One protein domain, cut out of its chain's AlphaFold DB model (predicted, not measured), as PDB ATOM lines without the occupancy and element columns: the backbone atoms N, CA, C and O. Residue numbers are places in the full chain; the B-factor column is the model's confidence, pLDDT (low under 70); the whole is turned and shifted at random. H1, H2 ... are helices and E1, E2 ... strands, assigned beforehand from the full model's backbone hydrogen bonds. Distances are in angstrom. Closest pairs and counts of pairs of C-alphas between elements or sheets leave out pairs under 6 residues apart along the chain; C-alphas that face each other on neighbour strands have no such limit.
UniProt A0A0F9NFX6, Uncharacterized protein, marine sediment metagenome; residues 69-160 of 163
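AT A GLANCE: This is residues 69 to 160 of the 163 residues of an uncharacterized protein of marine sediment metagenome (UniProt A0A0F9NFX6). A long, narrow hairpin of two strands, E1 and E2, runs out as an arm from a small head, in which three short antiparallel strands, E3, E4 and E5, form a sheet. The short helix H1 lies at the far end of the head, away from the hairpin's turn, and the last stretch, residues 150 to 160, folds back on itself near Leu 154. The printed part has 92 residues with one named helix and five named strands, in the order E1, E2, H1, E3, E4, E5; the class is mostly strand, with under half of the residues, 41, in named elements. The whole is loose, with a radius of gyration of the C-alphas of 15.9 A, and its spans are 56 by 24 by 24 A, the arm making much of the length.

IN THESE COORDINATES: E1, residues 79 to 88, begins with C-alpha 79 at (305.796, 274.253, 376.797) and is 27.7 A long. E2, residues 98 to 106, is 24.6 A long. H1, residues 111 to 117, begins with C-alpha 111 at (313.120, 269.569, 361.437) and is 10.0 A long. E3, residues 123 to 128, is 15.3 A long, and E4, residues 134 to 139, is 16.1 A long. E5, residues 147 to 149, is 7.1 A long and ends with C-alpha 149 at (305.371, 280.143, 363.869).

HOW THE PARTS SIT: E1 and E2 form an antiparallel hairpin at 156 degrees, with N 81 and O 104 at 2.8 A and N 100 and O 85 at 2.8 A. Residues 69 to 70 pair antiparallel with residues 81 to 82 of E1. E3, E4 and E5 form a meander, each strand the antiparallel neighbour of the one before, with E3 and E5 as edge strands. E3 and E4 are a hairpin at 147 degrees, with N 126 and O 136 at 2.8 A. E4 and E5 are a hairpin at 147 degrees, with N 137 and O 148 at 2.8 A. The closest C-alphas of E1 and E3, those of Ser 79 and Phe 124, are 5.7 A apart. E2 and E3 are only just apart, their closest C-alphas at 8.1 A. H1 is only just on the sheet of E3, E4 and E5, with 5 pairs of C-alphas within 10 A, and only grazes it with residues 111 to 113. In H1 every O i to N i+4 pair is within hydrogen-bond range.

THE WHOLE: The C-alphas of Asn 92 and Tyr 117, the two farthest apart, are 56.0 A apart. The printed part has no cut. No link is long; those from E2 to H1, H1 to E3 and E3 to E4 are tight. The mean pLDDT of the printed part is 74.1, and 27 residues are under 70: residues 72 to 78, 87 to 97, 129 to 133 and 152 to 155.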
ATOM      1  N   THR A  69     297.333 281.556 376.302       80.25
ATOM      2  CA  THR A  69     298.500 282.061 377.032       80.25
ATOM      3  C   THR A  69     299.466 280.930 377.330       80.25
ATOM      4  O   THR A  69     299.050 279.813 377.634       80.25
ATOM      5  N   ILE A  70     300.763 281.223 377.283       79.44
ATOM      6  CA  ILE A  70     301.767 280.295 377.799       79.44
ATOM      7  C   ILE A  70     301.712 280.370 379.325       79.44
ATOM      8  O   ILE A  70     301.751 281.454 379.919       79.44
ATOM      9  N   VAL A  71     301.551 279.216 379.961       74.88
ATOM     10  CA  VAL A  71     301.554 279.072 381.415       74.88
ATOM     11  C   VAL A  71     302.961 278.627 381.767       74.88
ATOM     12  O   VAL A  71     303.201 277.437 381.886       74.88
ATOM     13  N   ASP A  72     303.895 279.587 381.781       66.94
ATOM     14  CA  ASP A  72     305.344 279.336 381.870       66.94
ATOM     15  C   ASP A  72     305.712 278.070 382.661       66.94
ATOM     16  O   ASP A  72     305.595 278.032 383.886       66.94
ATOM     17  N   SER A  73     306.215 277.062 381.953       53.91
ATOM     18  CA  SER A  73     307.168 276.108 382.497       53.91
ATOM     19  C   SER A  73     308.546 276.716 382.252       53.91
ATOM     20  O   SER A  73     308.960 276.948 381.118       53.91
ATOM     21  N   ILE A  74     309.248 277.057 383.329       49.69
ATOM     22  CA  ILE A  74     310.625 277.552 383.294       49.69
ATOM     23  C   ILE A  74     311.472 276.578 382.459       49.69
ATOM     24  O   ILE A  74     311.798 275.498 382.935       49.69
ATOM     25  N   ARG A  75     311.786 276.951 381.209       52.94
ATOM     26  CA  ARG A  75     312.804 276.366 380.307       52.94
ATOM     27  C   ARG A  75     312.918 274.829 380.260       52.94
ATOM     28  O   ARG A  75     313.978 274.320 379.913       52.94
ATOM     29  N   LEU A  76     311.859 274.083 380.541       54.28
ATOM     30  CA  LEU A  76     311.810 272.640 380.300       54.28
ATOM     31  C   LEU A  76     311.433 272.401 378.831       54.28
ATOM     32  O   LEU A  76     310.710 273.231 378.280       54.28
ATOM     33  N   PRO A  77     311.866 271.293 378.196       57.50
ATOM     34  CA  PRO A  77     311.680 271.043 376.756       57.50
ATOM     35  C   PRO A  77     310.214 270.964 376.296       57.50
ATOM     36  O   PRO A  77     309.930 270.742 375.124       57.50
ATOM     37  N   LEU A  78     309.278 271.142 377.224       66.75
ATOM     38  CA  LEU A  78     307.846 271.044 377.056       66.75
ATOM     39  C   LEU A  78     307.216 272.367 377.478       66.75
ATOM     40  O   LEU A  78     307.387 272.821 378.614       66.75
ATOM     41  N   SER A  79     306.489 272.989 376.554       72.75
ATOM     42  CA  SER A  79     305.796 274.253 376.797       72.75
ATOM     43  C   SER A  79     304.321 274.003 377.067       72.75
ATOM     44  O   SER A  79     303.629 273.419 376.235       72.75
ATOM     45  N   SER A  80     303.835 274.468 378.215       79.81
ATOM     46  CA  SER A  80     302.420 274.363 378.573       79.81
ATOM     47  C   SER A  80     301.649 275.587 378.093       79.81
ATOM     48  O   SER A  80     301.953 276.731 378.444       79.81
ATOM     49  N   VAL A  81     300.624 275.340 377.292       79.06
ATOM     50  CA  VAL A  81     299.760 276.357 376.703       79.06
ATOM     51  C   VAL A  81     298.360 276.188 377.270       79.06
ATOM     52  O   VAL A  81     297.792 275.101 377.232       79.06
ATOM     53  N   CYS A  82     297.792 277.264 377.802       79.88
ATOM     54  CA  CYS A  82     296.391 277.294 378.194       79.88
ATOM     55  C   CYS A  82     295.560 277.882 377.059       79.88
ATOM     56  O   CYS A  82     295.877 278.969 376.566       79.88
ATOM     57  N   ILE A  83     294.512 277.165 376.660       80.81
ATOM     58  CA  ILE A  83     293.602 277.509 375.571       80.81
ATOM     59  C   ILE A  83     292.196 277.669 376.158       80.81
ATOM     60  O   ILE A  83     291.754 276.871 376.981       80.81
ATOM     61  N   ALA A  84     291.502 278.732 375.754       78.00
ATOM     62  CA  ALA A  84     290.110 278.983 376.104       78.00
ATOM     63  C   ALA A  84     289.218 278.753 374.877       78.00
ATOM     64  O   ALA A  84     289.119 279.611 373.994       78.00
ATOM     65  N   GLU A  85     288.554 277.604 374.834       77.81
ATOM     66  CA  GLU A  85     287.632 277.213 373.766       77.81
ATOM     67  C   GLU A  85     286.197 277.594 374.128       77.81
ATOM     68  O   GLU A  85     285.808 277.552 375.292       77.81
ATOM     69  N   ILE A  86     285.396 278.004 373.143       73.75
ATOM     70  CA  ILE A  86     283.982 278.335 373.359       73.75
ATOM     71  C   ILE A  86     283.175 277.047 373.210       73.75
ATOM     72  O   ILE A  86     283.140 276.482 372.121       73.75
ATOM     73  N   THR A  87     282.527 276.596 374.280       68.81
ATOM     74  CA  THR A  87     281.729 275.357 374.280       68.81
ATOM     75  C   THR A  87     280.262 275.600 373.971       68.81
ATOM     76  O   THR A  87     279.618 274.763 373.347       68.81
ATOM     77  N   SER A  88     279.724 276.747 374.378       68.00
ATOM     78  CA  SER A  88     278.342 277.117 374.099       68.00
ATOM     79  C   SER A  88     278.239 278.615 373.822       68.00
ATOM     80  O   SER A  88     278.796 279.457 374.533       68.00
ATOM     81  N   VAL A  89     277.535 278.961 372.744       65.94
ATOM     82  CA  VAL A  89     277.141 280.342 372.457       65.94
ATOM     83  C   VAL A  89     275.704 280.479 372.934       65.94
ATOM     84  O   VAL A  89     274.805 279.835 372.397       65.94
ATOM     85  N   GLY A  90     275.485 281.282 373.974       60.31
ATOM     86  CA  GLY A  90     274.144 281.528 374.489       60.31
ATOM     87  C   GLY A  90     273.263 282.143 373.407       60.31
ATOM     88  O   GLY A  90     273.480 283.292 373.031       60.31
ATOM     89  N   ALA A  91     272.259 281.397 372.938       58.25
ATOM     90  CA  ALA A  91     271.400 281.786 371.815       58.25
ATOM     91  C   ALA A  91     270.743 283.171 371.986       58.25
ATOM     92  O   ALA A  91     270.504 283.858 370.999       58.25
ATOM     93  N   ASN A  92     270.510 283.601 373.233       58.44
ATOM     94  CA  ASN A  92     269.801 284.844 373.558       58.44
ATOM     95  C   ASN A  92     270.614 285.837 374.413       58.44
ATOM     96  O   ASN A  92     270.094 286.890 374.767       58.44
ATOM     97  N   ASN A  93     271.864 285.527 374.778       62.16
ATOM     98  CA  ASN A  93     272.710 286.430 375.563       62.16
ATOM     99  C   ASN A  93     274.200 286.218 375.238       62.16
ATOM    100  O   ASN A  93     274.791 285.238 375.694       62.16
ATOM    101  N   PRO A  94     274.868 287.157 374.544       58.84
ATOM    102  CA  PRO A  94     276.297 287.031 374.237       58.84
ATOM    103  C   PRO A  94     277.175 286.994 375.503       58.84
ATOM    104  O   PRO A  94     278.292 286.476 375.482       58.84
ATOM    105  N   SER A  95     276.664 287.487 376.637       61.06
ATOM    106  CA  SER A  95     277.333 287.439 377.940       61.06
ATOM    107  C   SER A  95     277.298 286.069 378.628       61.06
ATOM    108  O   SER A  95     278.010 285.893 379.611       61.06
ATOM    109  N   SER A  96     276.496 285.108 378.153       60.41
ATOM    110  CA  SER A  96     276.435 283.743 378.705       60.41
ATOM    111  C   SER A  96     277.267 282.745 377.895       60.41
ATOM    112  O   SER A  96     276.941 281.564 377.848       60.41
ATOM    113  N   THR A  97     278.303 283.225 377.205       66.94
ATOM    114  CA  THR A  97     279.233 282.358 376.477       66.94
ATOM    115  C   THR A  97     280.055 281.561 377.488       66.94
ATOM    116  O   THR A  97     280.884 282.137 378.198       66.94
ATOM    117  N   GLU A  98     279.849 280.249 377.552       73.31
ATOM    118  CA  GLU A  98     280.688 279.370 378.363       73.31
ATOM    119  C   GLU A  98     281.982 279.064 377.612       73.31
ATOM    120  O   GLU A  98     281.998 278.863 376.390       73.31
ATOM    121  N   ARG A  99     283.092 279.075 378.348       70.56
ATOM    122  CA  ARG A  99     284.409 278.746 377.810       70.56
ATOM    123  C   ARG A  99     285.013 277.608 378.605       70.56
ATOM    124  O   ARG A  99     285.121 277.703 379.826       70.56
ATOM    125  N   HIS A 100     285.440 276.570 377.907       81.44
ATOM    126  CA  HIS A 100     286.237 275.511 378.489       81.44
ATOM    127  C   HIS A 100     287.708 275.917 378.460       81.44
ATOM    128  O   HIS A 100     288.227 276.367 377.438       81.44
ATOM    129  N   LEU A 101     288.362 275.810 379.614       80.69
ATOM    130  CA  LEU A 101     289.790 276.051 379.752       80.69
ATOM    131  C   LEU A 101     290.509 274.708 379.714       80.69
ATOM    132  O   LEU A 101     290.307 273.882 380.603       80.69
ATOM    133  N   SER A 102     291.360 274.516 378.713       81.44
ATOM    134  CA  SER A 102     292.239 273.356 378.594       81.44
ATOM    135  C   SER A 102     293.697 273.787 378.755       81.44
ATOM    136  O   SER A 102     294.091 274.901 378.397       81.44
ATOM    137  N   VAL A 103     294.509 272.915 379.351       82.44
ATOM    138  CA  VAL A 103     295.963 273.082 379.431       82.44
ATOM    139  C   VAL A 103     296.583 271.956 378.626       82.44
ATOM    140  O   VAL A 103     296.370 270.785 378.931       82.44
ATOM    141  N   VAL A 104     297.330 272.319 377.589       80.56
ATOM    142  CA  VAL A 104     297.961 271.385 376.661       80.56
ATOM    143  C   VAL A 104     299.468 271.548 376.748       80.56
ATOM    144  O   VAL A 104     299.994 272.659 376.681       80.56
ATOM    145  N   THR A 105     300.169 270.429 376.881       81.31
ATOM    146  CA  THR A 105     301.628 270.393 376.804       81.31
ATOM    147  C   THR A 105     302.032 270.175 375.354       81.31
ATOM    148  O   THR A 105     301.651 269.177 374.749       81.31
ATOM    149  N   VAL A 106     302.801 271.105 374.795       78.00
ATOM    150  CA  VAL A 106     303.276 271.043 373.411       78.00
ATOM    151  C   VAL A 106     304.741 270.613 373.399       78.00
ATOM    152  O   VAL A 106     305.590 271.264 374.016       78.00
ATOM    153  N   SER A 107     305.023 269.529 372.675       79.38
ATOM    154  CA  SER A 107     306.366 269.107 372.275       79.38
ATOM    155  C   SER A 107     306.492 269.212 370.758       79.38
ATOM    156  O   SER A 107     305.558 268.901 370.019       79.38
ATOM    157  N   ALA A 108     307.640 269.683 370.277       78.31
ATOM    158  CA  ALA A 108     307.896 269.771 368.848       78.31
ATOM    159  C   ALA A 108     309.361 269.469 368.523       78.31
ATOM    160  O   ALA A 108     310.283 269.828 369.262       78.31
ATOM    161  N   ASN A 109     309.562 268.826 367.373       83.56
ATOM    162  CA  ASN A 109     310.878 268.509 366.837       83.56
ATOM    163  C   ASN A 109     311.290 269.603 365.853       83.56
ATOM    164  O   ASN A 109     310.556 269.924 364.921       83.56
ATOM    165  N   CYS A 110     312.484 270.166 366.029       83.69
ATOM    166  CA  CYS A 110     313.057 271.054 365.028       83.69
ATOM    167  C   CYS A 110     313.448 270.211 363.801       83.69
ATOM    168  O   CYS A 110     314.354 269.386 363.938       83.69
ATOM    169  N   PRO A 111     312.850 270.409 362.608       80.94
ATOM    170  CA  PRO A 111     313.120 269.569 361.437       80.94
ATOM    171  C   PRO A 111     314.609 269.518 361.082       80.94
ATOM    172  O   PRO A 111     315.149 268.445 360.848       80.94
ATOM    173  N   VAL A 112     315.304 270.659 361.160       83.00
ATOM    174  CA  VAL A 112     316.741 270.746 360.848       83.00
ATOM    175  C   VAL A 112     317.600 269.970 361.851       83.00
ATOM    176  O   VAL A 112     318.577 269.330 361.468       83.00
ATOM    177  N   CYS A 113     317.279 270.050 363.145       82.62
ATOM    178  CA  CYS A 113     318.050 269.359 364.180       82.62
ATOM    179  C   CYS A 113     317.718 267.868 364.242       82.62
ATOM    180  O   CYS A 113     318.606 267.070 364.530       82.62
ATOM    181  N   ASN A 114     316.473 267.499 363.953       86.50
ATOM    182  CA  ASN A 114     316.052 266.109 363.894       86.50
ATOM    183  C   ASN A 114     316.716 265.387 362.716       86.50
ATOM    184  O   ASN A 114     317.314 264.337 362.900       86.50
ATOM    185  N   GLU A 115     316.713 265.995 361.527       86.94
ATOM    186  CA  GLU A 115     317.321 265.403 360.330       86.94
ATOM    187  C   GLU A 115     318.848 265.266 360.445       86.94
ATOM    188  O   GLU A 115     319.407 264.240 360.073       86.94
ATOM    189  N   LYS A 116     319.540 266.282 360.984       86.31
ATOM    190  CA  LYS A 116     321.013 266.273 361.063       86.31
ATOM    191  C   LYS A 116     321.581 265.512 362.256       86.31
ATOM    192  O   LYS A 116     322.683 264.984 362.156       86.31
ATOM    193  N   TYR A 117     320.886 265.535 363.392       85.50
ATOM    194  CA  TYR A 117     321.434 265.087 364.675       85.50
ATOM    195  C   TYR A 117     320.509 264.126 365.437       85.50
ATOM    196  O   TYR A 117     320.868 263.710 366.534       85.50
ATOM    197  N   GLY A 118     319.324 263.793 364.909       83.75
ATOM    198  CA  GLY A 118     318.350 262.929 365.591       83.75
ATOM    199  C   GLY A 118     317.754 263.546 366.862       83.75
ATOM    200  O   GLY A 118     317.400 262.826 367.790       83.75
ATOM    201  N   LEU A 119     317.714 264.881 366.958       81.19
ATOM    202  CA  LEU A 119     317.302 265.581 368.179       81.19
ATOM    203  C   LEU A 119     315.786 265.814 368.240       81.19
ATOM    204  O   LEU A 119     315.246 266.702 367.566       81.19
ATOM    205  N   GLU A 120     315.130 265.083 369.135       83.25
ATOM    206  CA  GLU A 120     313.702 265.195 369.448       83.25
ATOM    207  C   GLU A 120     313.408 266.229 370.549       83.25
ATOM    208  O   GLU A 120     314.298 266.643 371.290       83.25
ATOM    209  N   SER A 121     312.147 266.671 370.641       80.44
ATOM    210  CA  SER A 121     311.627 267.632 371.630       80.44
ATOM    211  C   SER A 121     312.519 268.865 371.799       80.44
ATOM    212  O   SER A 121     312.799 269.337 372.899       80.44
ATOM    213  N   SER A 122     313.014 269.369 370.672       80.50
ATOM    214  CA  SER A 122     314.073 270.373 370.618       80.50
ATOM    215  C   SER A 122     313.546 271.799 370.451       80.50
ATOM    216  O   SER A 122     314.346 272.711 370.229       80.50
ATOM    217  N   VAL A 123     312.231 272.008 370.560       82.50
ATOM    218  CA  VAL A 123     311.555 273.299 370.381       82.50
ATOM    219  C   VAL A 123     310.730 273.645 371.618       82.50
ATOM    220  O   VAL A 123     309.898 272.855 372.050       82.50
ATOM    221  N   PHE A 124     310.914 274.859 372.136       84.44
ATOM    222  CA  PHE A 124     310.048 275.463 373.150       84.44
ATOM    223  C   PHE A 124     309.239 276.612 372.550       84.44
ATOM    224  O   PHE A 124     309.616 277.178 371.525       84.44
ATOM    225  N   LEU A 125     308.124 276.969 373.177       82.81
ATOM    226  CA  LEU A 125     307.263 278.061 372.744       82.81
ATOM    227  C   LEU A 125     307.583 279.339 373.525       82.81
ATOM    228  O   LEU A 125     307.741 279.328 374.742       82.81
ATOM    229  N   GLU A 126     307.622 280.461 372.819       80.00
ATOM    230  CA  GLU A 126     307.764 281.802 373.377       80.00
ATOM    231  C   GLU A 126     306.603 282.670 372.884       80.00
ATOM    232  O   GLU A 126     306.232 282.649 371.708       80.00
ATOM    233  N   GLN A 127     306.011 283.454 373.783       77.25
ATOM    234  CA  GLN A 127     304.946 284.388 373.438       77.25
ATOM    235  C   GLN A 127     305.548 285.783 373.236       77.25
ATOM    236  O   GLN A 127     305.924 286.443 374.204       77.25
ATOM    237  N   ARG A 128     305.613 286.259 371.987       73.12
ATOM    238  CA  ARG A 128     306.181 287.576 371.655       73.12
ATOM    239  C   ARG A 128     305.118 288.630 371.420       73.12
ATOM    240  O   ARG A 128     304.226 288.412 370.613       73.12
ATOM    241  N   GLY A 129     305.297 289.800 372.032       63.19
ATOM    242  CA  GLY A 129     304.501 291.001 371.773       63.19
ATOM    243  C   GLY A 129     303.457 291.299 372.851       63.19
ATOM    244  O   GLY A 129     302.702 290.424 373.287       63.19
ATOM    245  N   LEU A 130     303.396 292.571 373.265       55.72
ATOM    246  CA  LEU A 130     302.412 293.052 374.238       55.72
ATOM    247  C   LEU A 130     301.020 293.250 373.636       55.72
ATOM    248  O   LEU A 130     300.060 293.111 374.383       55.72
ATOM    249  N   THR A 131     300.900 293.543 372.335       54.34
ATOM    250  CA  THR A 131     299.637 293.864 371.630       54.34
ATOM    251  C   THR A 131     299.212 292.766 370.648       54.34
ATOM    252  O   THR A 131     298.067 292.324 370.708       54.34
ATOM    253  N   ASN A 132     300.149 292.236 369.855       58.50
ATOM    254  CA  ASN A 132     299.972 291.064 368.991       58.50
ATOM    255  C   ASN A 132     300.804 289.901 369.526       58.50
ATOM    256  O   ASN A 132     301.933 289.705 369.076       58.50
ATOM    257  N   SER A 133     300.282 289.141 370.500       65.06
ATOM    258  CA  SER A 133     301.043 287.981 370.963       65.06
ATOM    259  C   SER A 133     300.971 286.834 369.977       65.06
ATOM    260  O   SER A 133     300.046 286.020 370.034       65.06
ATOM    261  N   ARG A 134     301.976 286.751 369.117       74.88
ATOM    262  CA  ARG A 134     302.244 285.544 368.350       74.88
ATOM    263  C   ARG A 134     302.969 284.555 369.255       74.88
ATOM    264  O   ARG A 134     303.910 284.934 369.954       74.88
ATOM    265  N   ILE A 135     302.537 283.302 369.233       79.06
ATOM    266  CA  ILE A 135     303.321 282.210 369.802       79.06
ATOM    267  C   ILE A 135     304.308 281.766 368.723       79.06
ATOM    268  O   ILE A 135     303.931 281.550 367.568       79.06
ATOM    269  N   ILE A 136     305.580 281.698 369.088       82.56
ATOM    270  CA  ILE A 136     306.654 281.234 368.219       82.56
ATOM    271  C   ILE A 136     307.337 280.030 368.859       82.56
ATOM    272  O   ILE A 136     307.583 280.024 370.059       82.56
ATOM    273  N   GLY A 137     307.644 279.014 368.064       82.75
ATOM    274  CA  GLY A 137     308.531 277.929 368.456       82.75
ATOM    275  C   GLY A 137     309.986 278.332 368.244       82.75
ATOM    276  O   GLY A 137     310.345 278.848 367.186       82.75
ATOM    277  N   ILE A 138     310.846 278.093 369.225       83.25
ATOM    278  CA  ILE A 138     312.279 278.377 369.172       83.25
ATOM    279  C   ILE A 138     313.039 277.102 369.512       83.25
ATOM    280  O   ILE A 138     312.735 276.420 370.486       83.25
ATOM    281  N   CYS A 139     314.041 276.768 368.700       84.25
ATOM    282  CA  CYS A 139     314.881 275.607 368.965       84.25
ATOM    283  C   CYS A 139     315.891 275.870 370.095       84.25
ATOM    284  O   CYS A 139     316.559 276.904 370.084       84.25
ATOM    285  N   TYR A 140     316.090 274.903 370.997       80.88
ATOM    286  CA  TYR A 140     317.118 274.964 372.048       80.88
ATOM    287  C   TYR A 140     318.544 275.044 371.501       80.88
ATOM    288  O   TYR A 140     319.359 275.813 372.003       80.88
ATOM    289  N   ASN A 141     318.845 274.265 370.461       75.81
ATOM    290  CA  ASN A 141     320.217 274.116 369.970       75.81
ATOM    291  C   ASN A 141     320.693 275.310 369.144       75.81
ATOM    292  O   ASN A 141     321.883 275.603 369.104       75.81
ATOM    293  N   ASN A 142     319.777 275.982 368.443       78.69
ATOM    294  CA  ASN A 142     320.114 277.172 367.668       78.69
ATOM    295  C   ASN A 142     318.933 278.161 367.618       78.69
ATOM    296  O   ASN A 142     318.234 278.254 366.602       78.69
ATOM    297  N   PRO A 143     318.698 278.907 368.713       73.19
ATOM    298  CA  PRO A 143     317.528 279.778 368.866       73.19
ATOM    299  C   PRO A 143     317.544 281.006 367.940       73.19
ATOM    300  O   PRO A 143     316.517 281.664 367.740       73.19
ATOM    301  N   MET A 144     318.706 281.342 367.373       76.25
ATOM    302  CA  MET A 144     318.840 282.418 366.389       76.25
ATOM    303  C   MET A 144     318.432 281.958 364.986       76.25
ATOM    304  O   MET A 144     317.744 282.696 364.290       76.25
ATOM    305  N   MET A 145     318.784 280.731 364.596       73.25
ATOM    306  CA  MET A 145     318.594 280.243 363.222       73.25
ATOM    307  C   MET A 145     317.281 279.483 363.001       73.25
ATOM    308  O   MET A 145     316.777 279.421 361.874       73.25
ATOM    309  N   HIS A 146     316.747 278.847 364.046       80.94
ATOM    310  CA  HIS A 146     315.603 277.939 363.954       80.94
ATOM    311  C   HIS A 146     314.431 278.475 364.779       80.94
ATOM    312  O   HIS A 146     314.271 278.150 365.959       80.94
ATOM    313  N   ARG A 147     313.615 279.309 364.129       81.38
ATOM    314  CA  ARG A 147     312.373 279.859 364.675       81.38
ATOM    315  C   ARG A 147     311.195 279.448 363.805       81.38
ATOM    316  O   ARG A 147     311.297 279.431 362.579       81.38
ATOM    317  N   TYR A 148     310.080 279.161 364.450       81.31
ATOM    318  CA  TYR A 148     308.868 278.647 363.837       81.31
ATOM    319  C   TYR A 148     307.674 279.459 364.327       81.31
ATOM    320  O   TYR A 148     307.646 279.940 365.457       81.31
ATOM    321  N   THR A 149     306.687 279.649 363.472       80.50
ATOM    322  CA  THR A 149     305.371 280.143 363.869       80.50
ATOM    323  C   THR A 149     304.626 279.011 364.564       80.50
ATOM    324  O   THR A 149     304.914 277.848 364.306       80.50
ATOM    325  N   PHE A 150     303.697 279.327 365.460       77.50
ATOM    326  CA  PHE A 150     302.789 278.333 366.023       77.50
ATOM    327  C   PHE A 150     301.351 278.770 365.765       77.50
ATOM    328  O   PHE A 150     300.948 279.856 366.193       77.50
ATOM    329  N   ASP A 151     300.607 277.937 365.042       72.75
ATOM    330  CA  ASP A 151     299.164 278.048 364.881       72.75
ATOM    331  C   ASP A 151     298.483 277.115 365.885       72.75
ATOM    332  O   ASP A 151     298.686 275.901 365.860       72.75
ATOM    333  N   LYS A 152     297.681 277.694 366.782       66.94
ATOM    334  CA  LYS A 152     296.984 276.945 367.831       66.94
ATOM    335  C   LYS A 152     295.841 276.087 367.293       66.94
ATOM    336  O   LYS A 152     295.513 275.091 367.919       66.94
ATOM    337  N   ASP A 153     295.204 276.508 366.202       64.69
ATOM    338  CA  ASP A 153     293.992 275.860 365.699       64.69
ATOM    339  C   ASP A 153     294.369 274.638 364.858       64.69
ATOM    340  O   ASP A 153     293.719 273.599 364.925       64.69
ATOM    341  N   LEU A 154     295.475 274.747 364.120       69.25
ATOM    342  CA  LEU A 154     296.031 273.653 363.328       69.25
ATOM    343  C   LEU A 154     297.047 272.805 364.104       69.25
ATOM    344  O   LEU A 154     297.398 271.719 363.655       69.25
ATOM    345  N   MET A 155     297.533 273.290 365.253       68.94
ATOM    346  CA  MET A 155     298.643 272.692 366.011       68.94
ATOM    347  C   MET A 155     299.905 272.481 365.149       68.94
ATOM    348  O   MET A 155     300.712 271.588 365.397       68.94
ATOM    349  N   THR A 156     300.089 273.327 364.131       71.75
ATOM    350  CA  THR A 156     301.202 273.280 363.174       71.75
ATOM    351  C   THR A 156     302.048 274.544 363.239       71.75
ATOM    352  O   THR A 156     301.607 275.590 363.719       71.75
ATOM    353  N   GLY A 157     303.271 274.471 362.714       72.38
ATOM    354  CA  GLY A 157     304.169 275.615 362.646       72.38
ATOM    355  C   GLY A 157     304.965 275.684 361.354       72.38
ATOM    356  O   GLY A 157     305.387 274.663 360.818       72.38
ATOM    357  N   GLU A 158     305.207 276.898 360.870       76.88
ATOM    358  CA  GLU A 158     306.018 277.155 359.680       76.88
ATOM    359  C   GLU A 158     307.328 277.840 360.056       76.88
ATOM    360  O   GLU A 158     307.379 278.688 360.949       76.88
ATOM    361  N   ARG A 159     308.417 277.510 359.358       78.00
ATOM    362  CA  ARG A 159     309.712 278.149 359.609       78.00
ATOM    363  C   ARG A 159     309.655 279.638 359.262       78.00
ATOM    364  O   ARG A 159     309.371 280.015 358.126       78.00
ATOM    365  N   LEU A 160     310.025 280.484 360.218       72.56
ATOM    366  CA  LEU A 160     310.208 281.915 359.997       72.56
ATOM    367  C   LEU A 160     311.495 282.134 359.198       72.56
ATOM    368  O   LEU A 160     312.587 281.856 359.690       72.56
TER     369      LEU A 160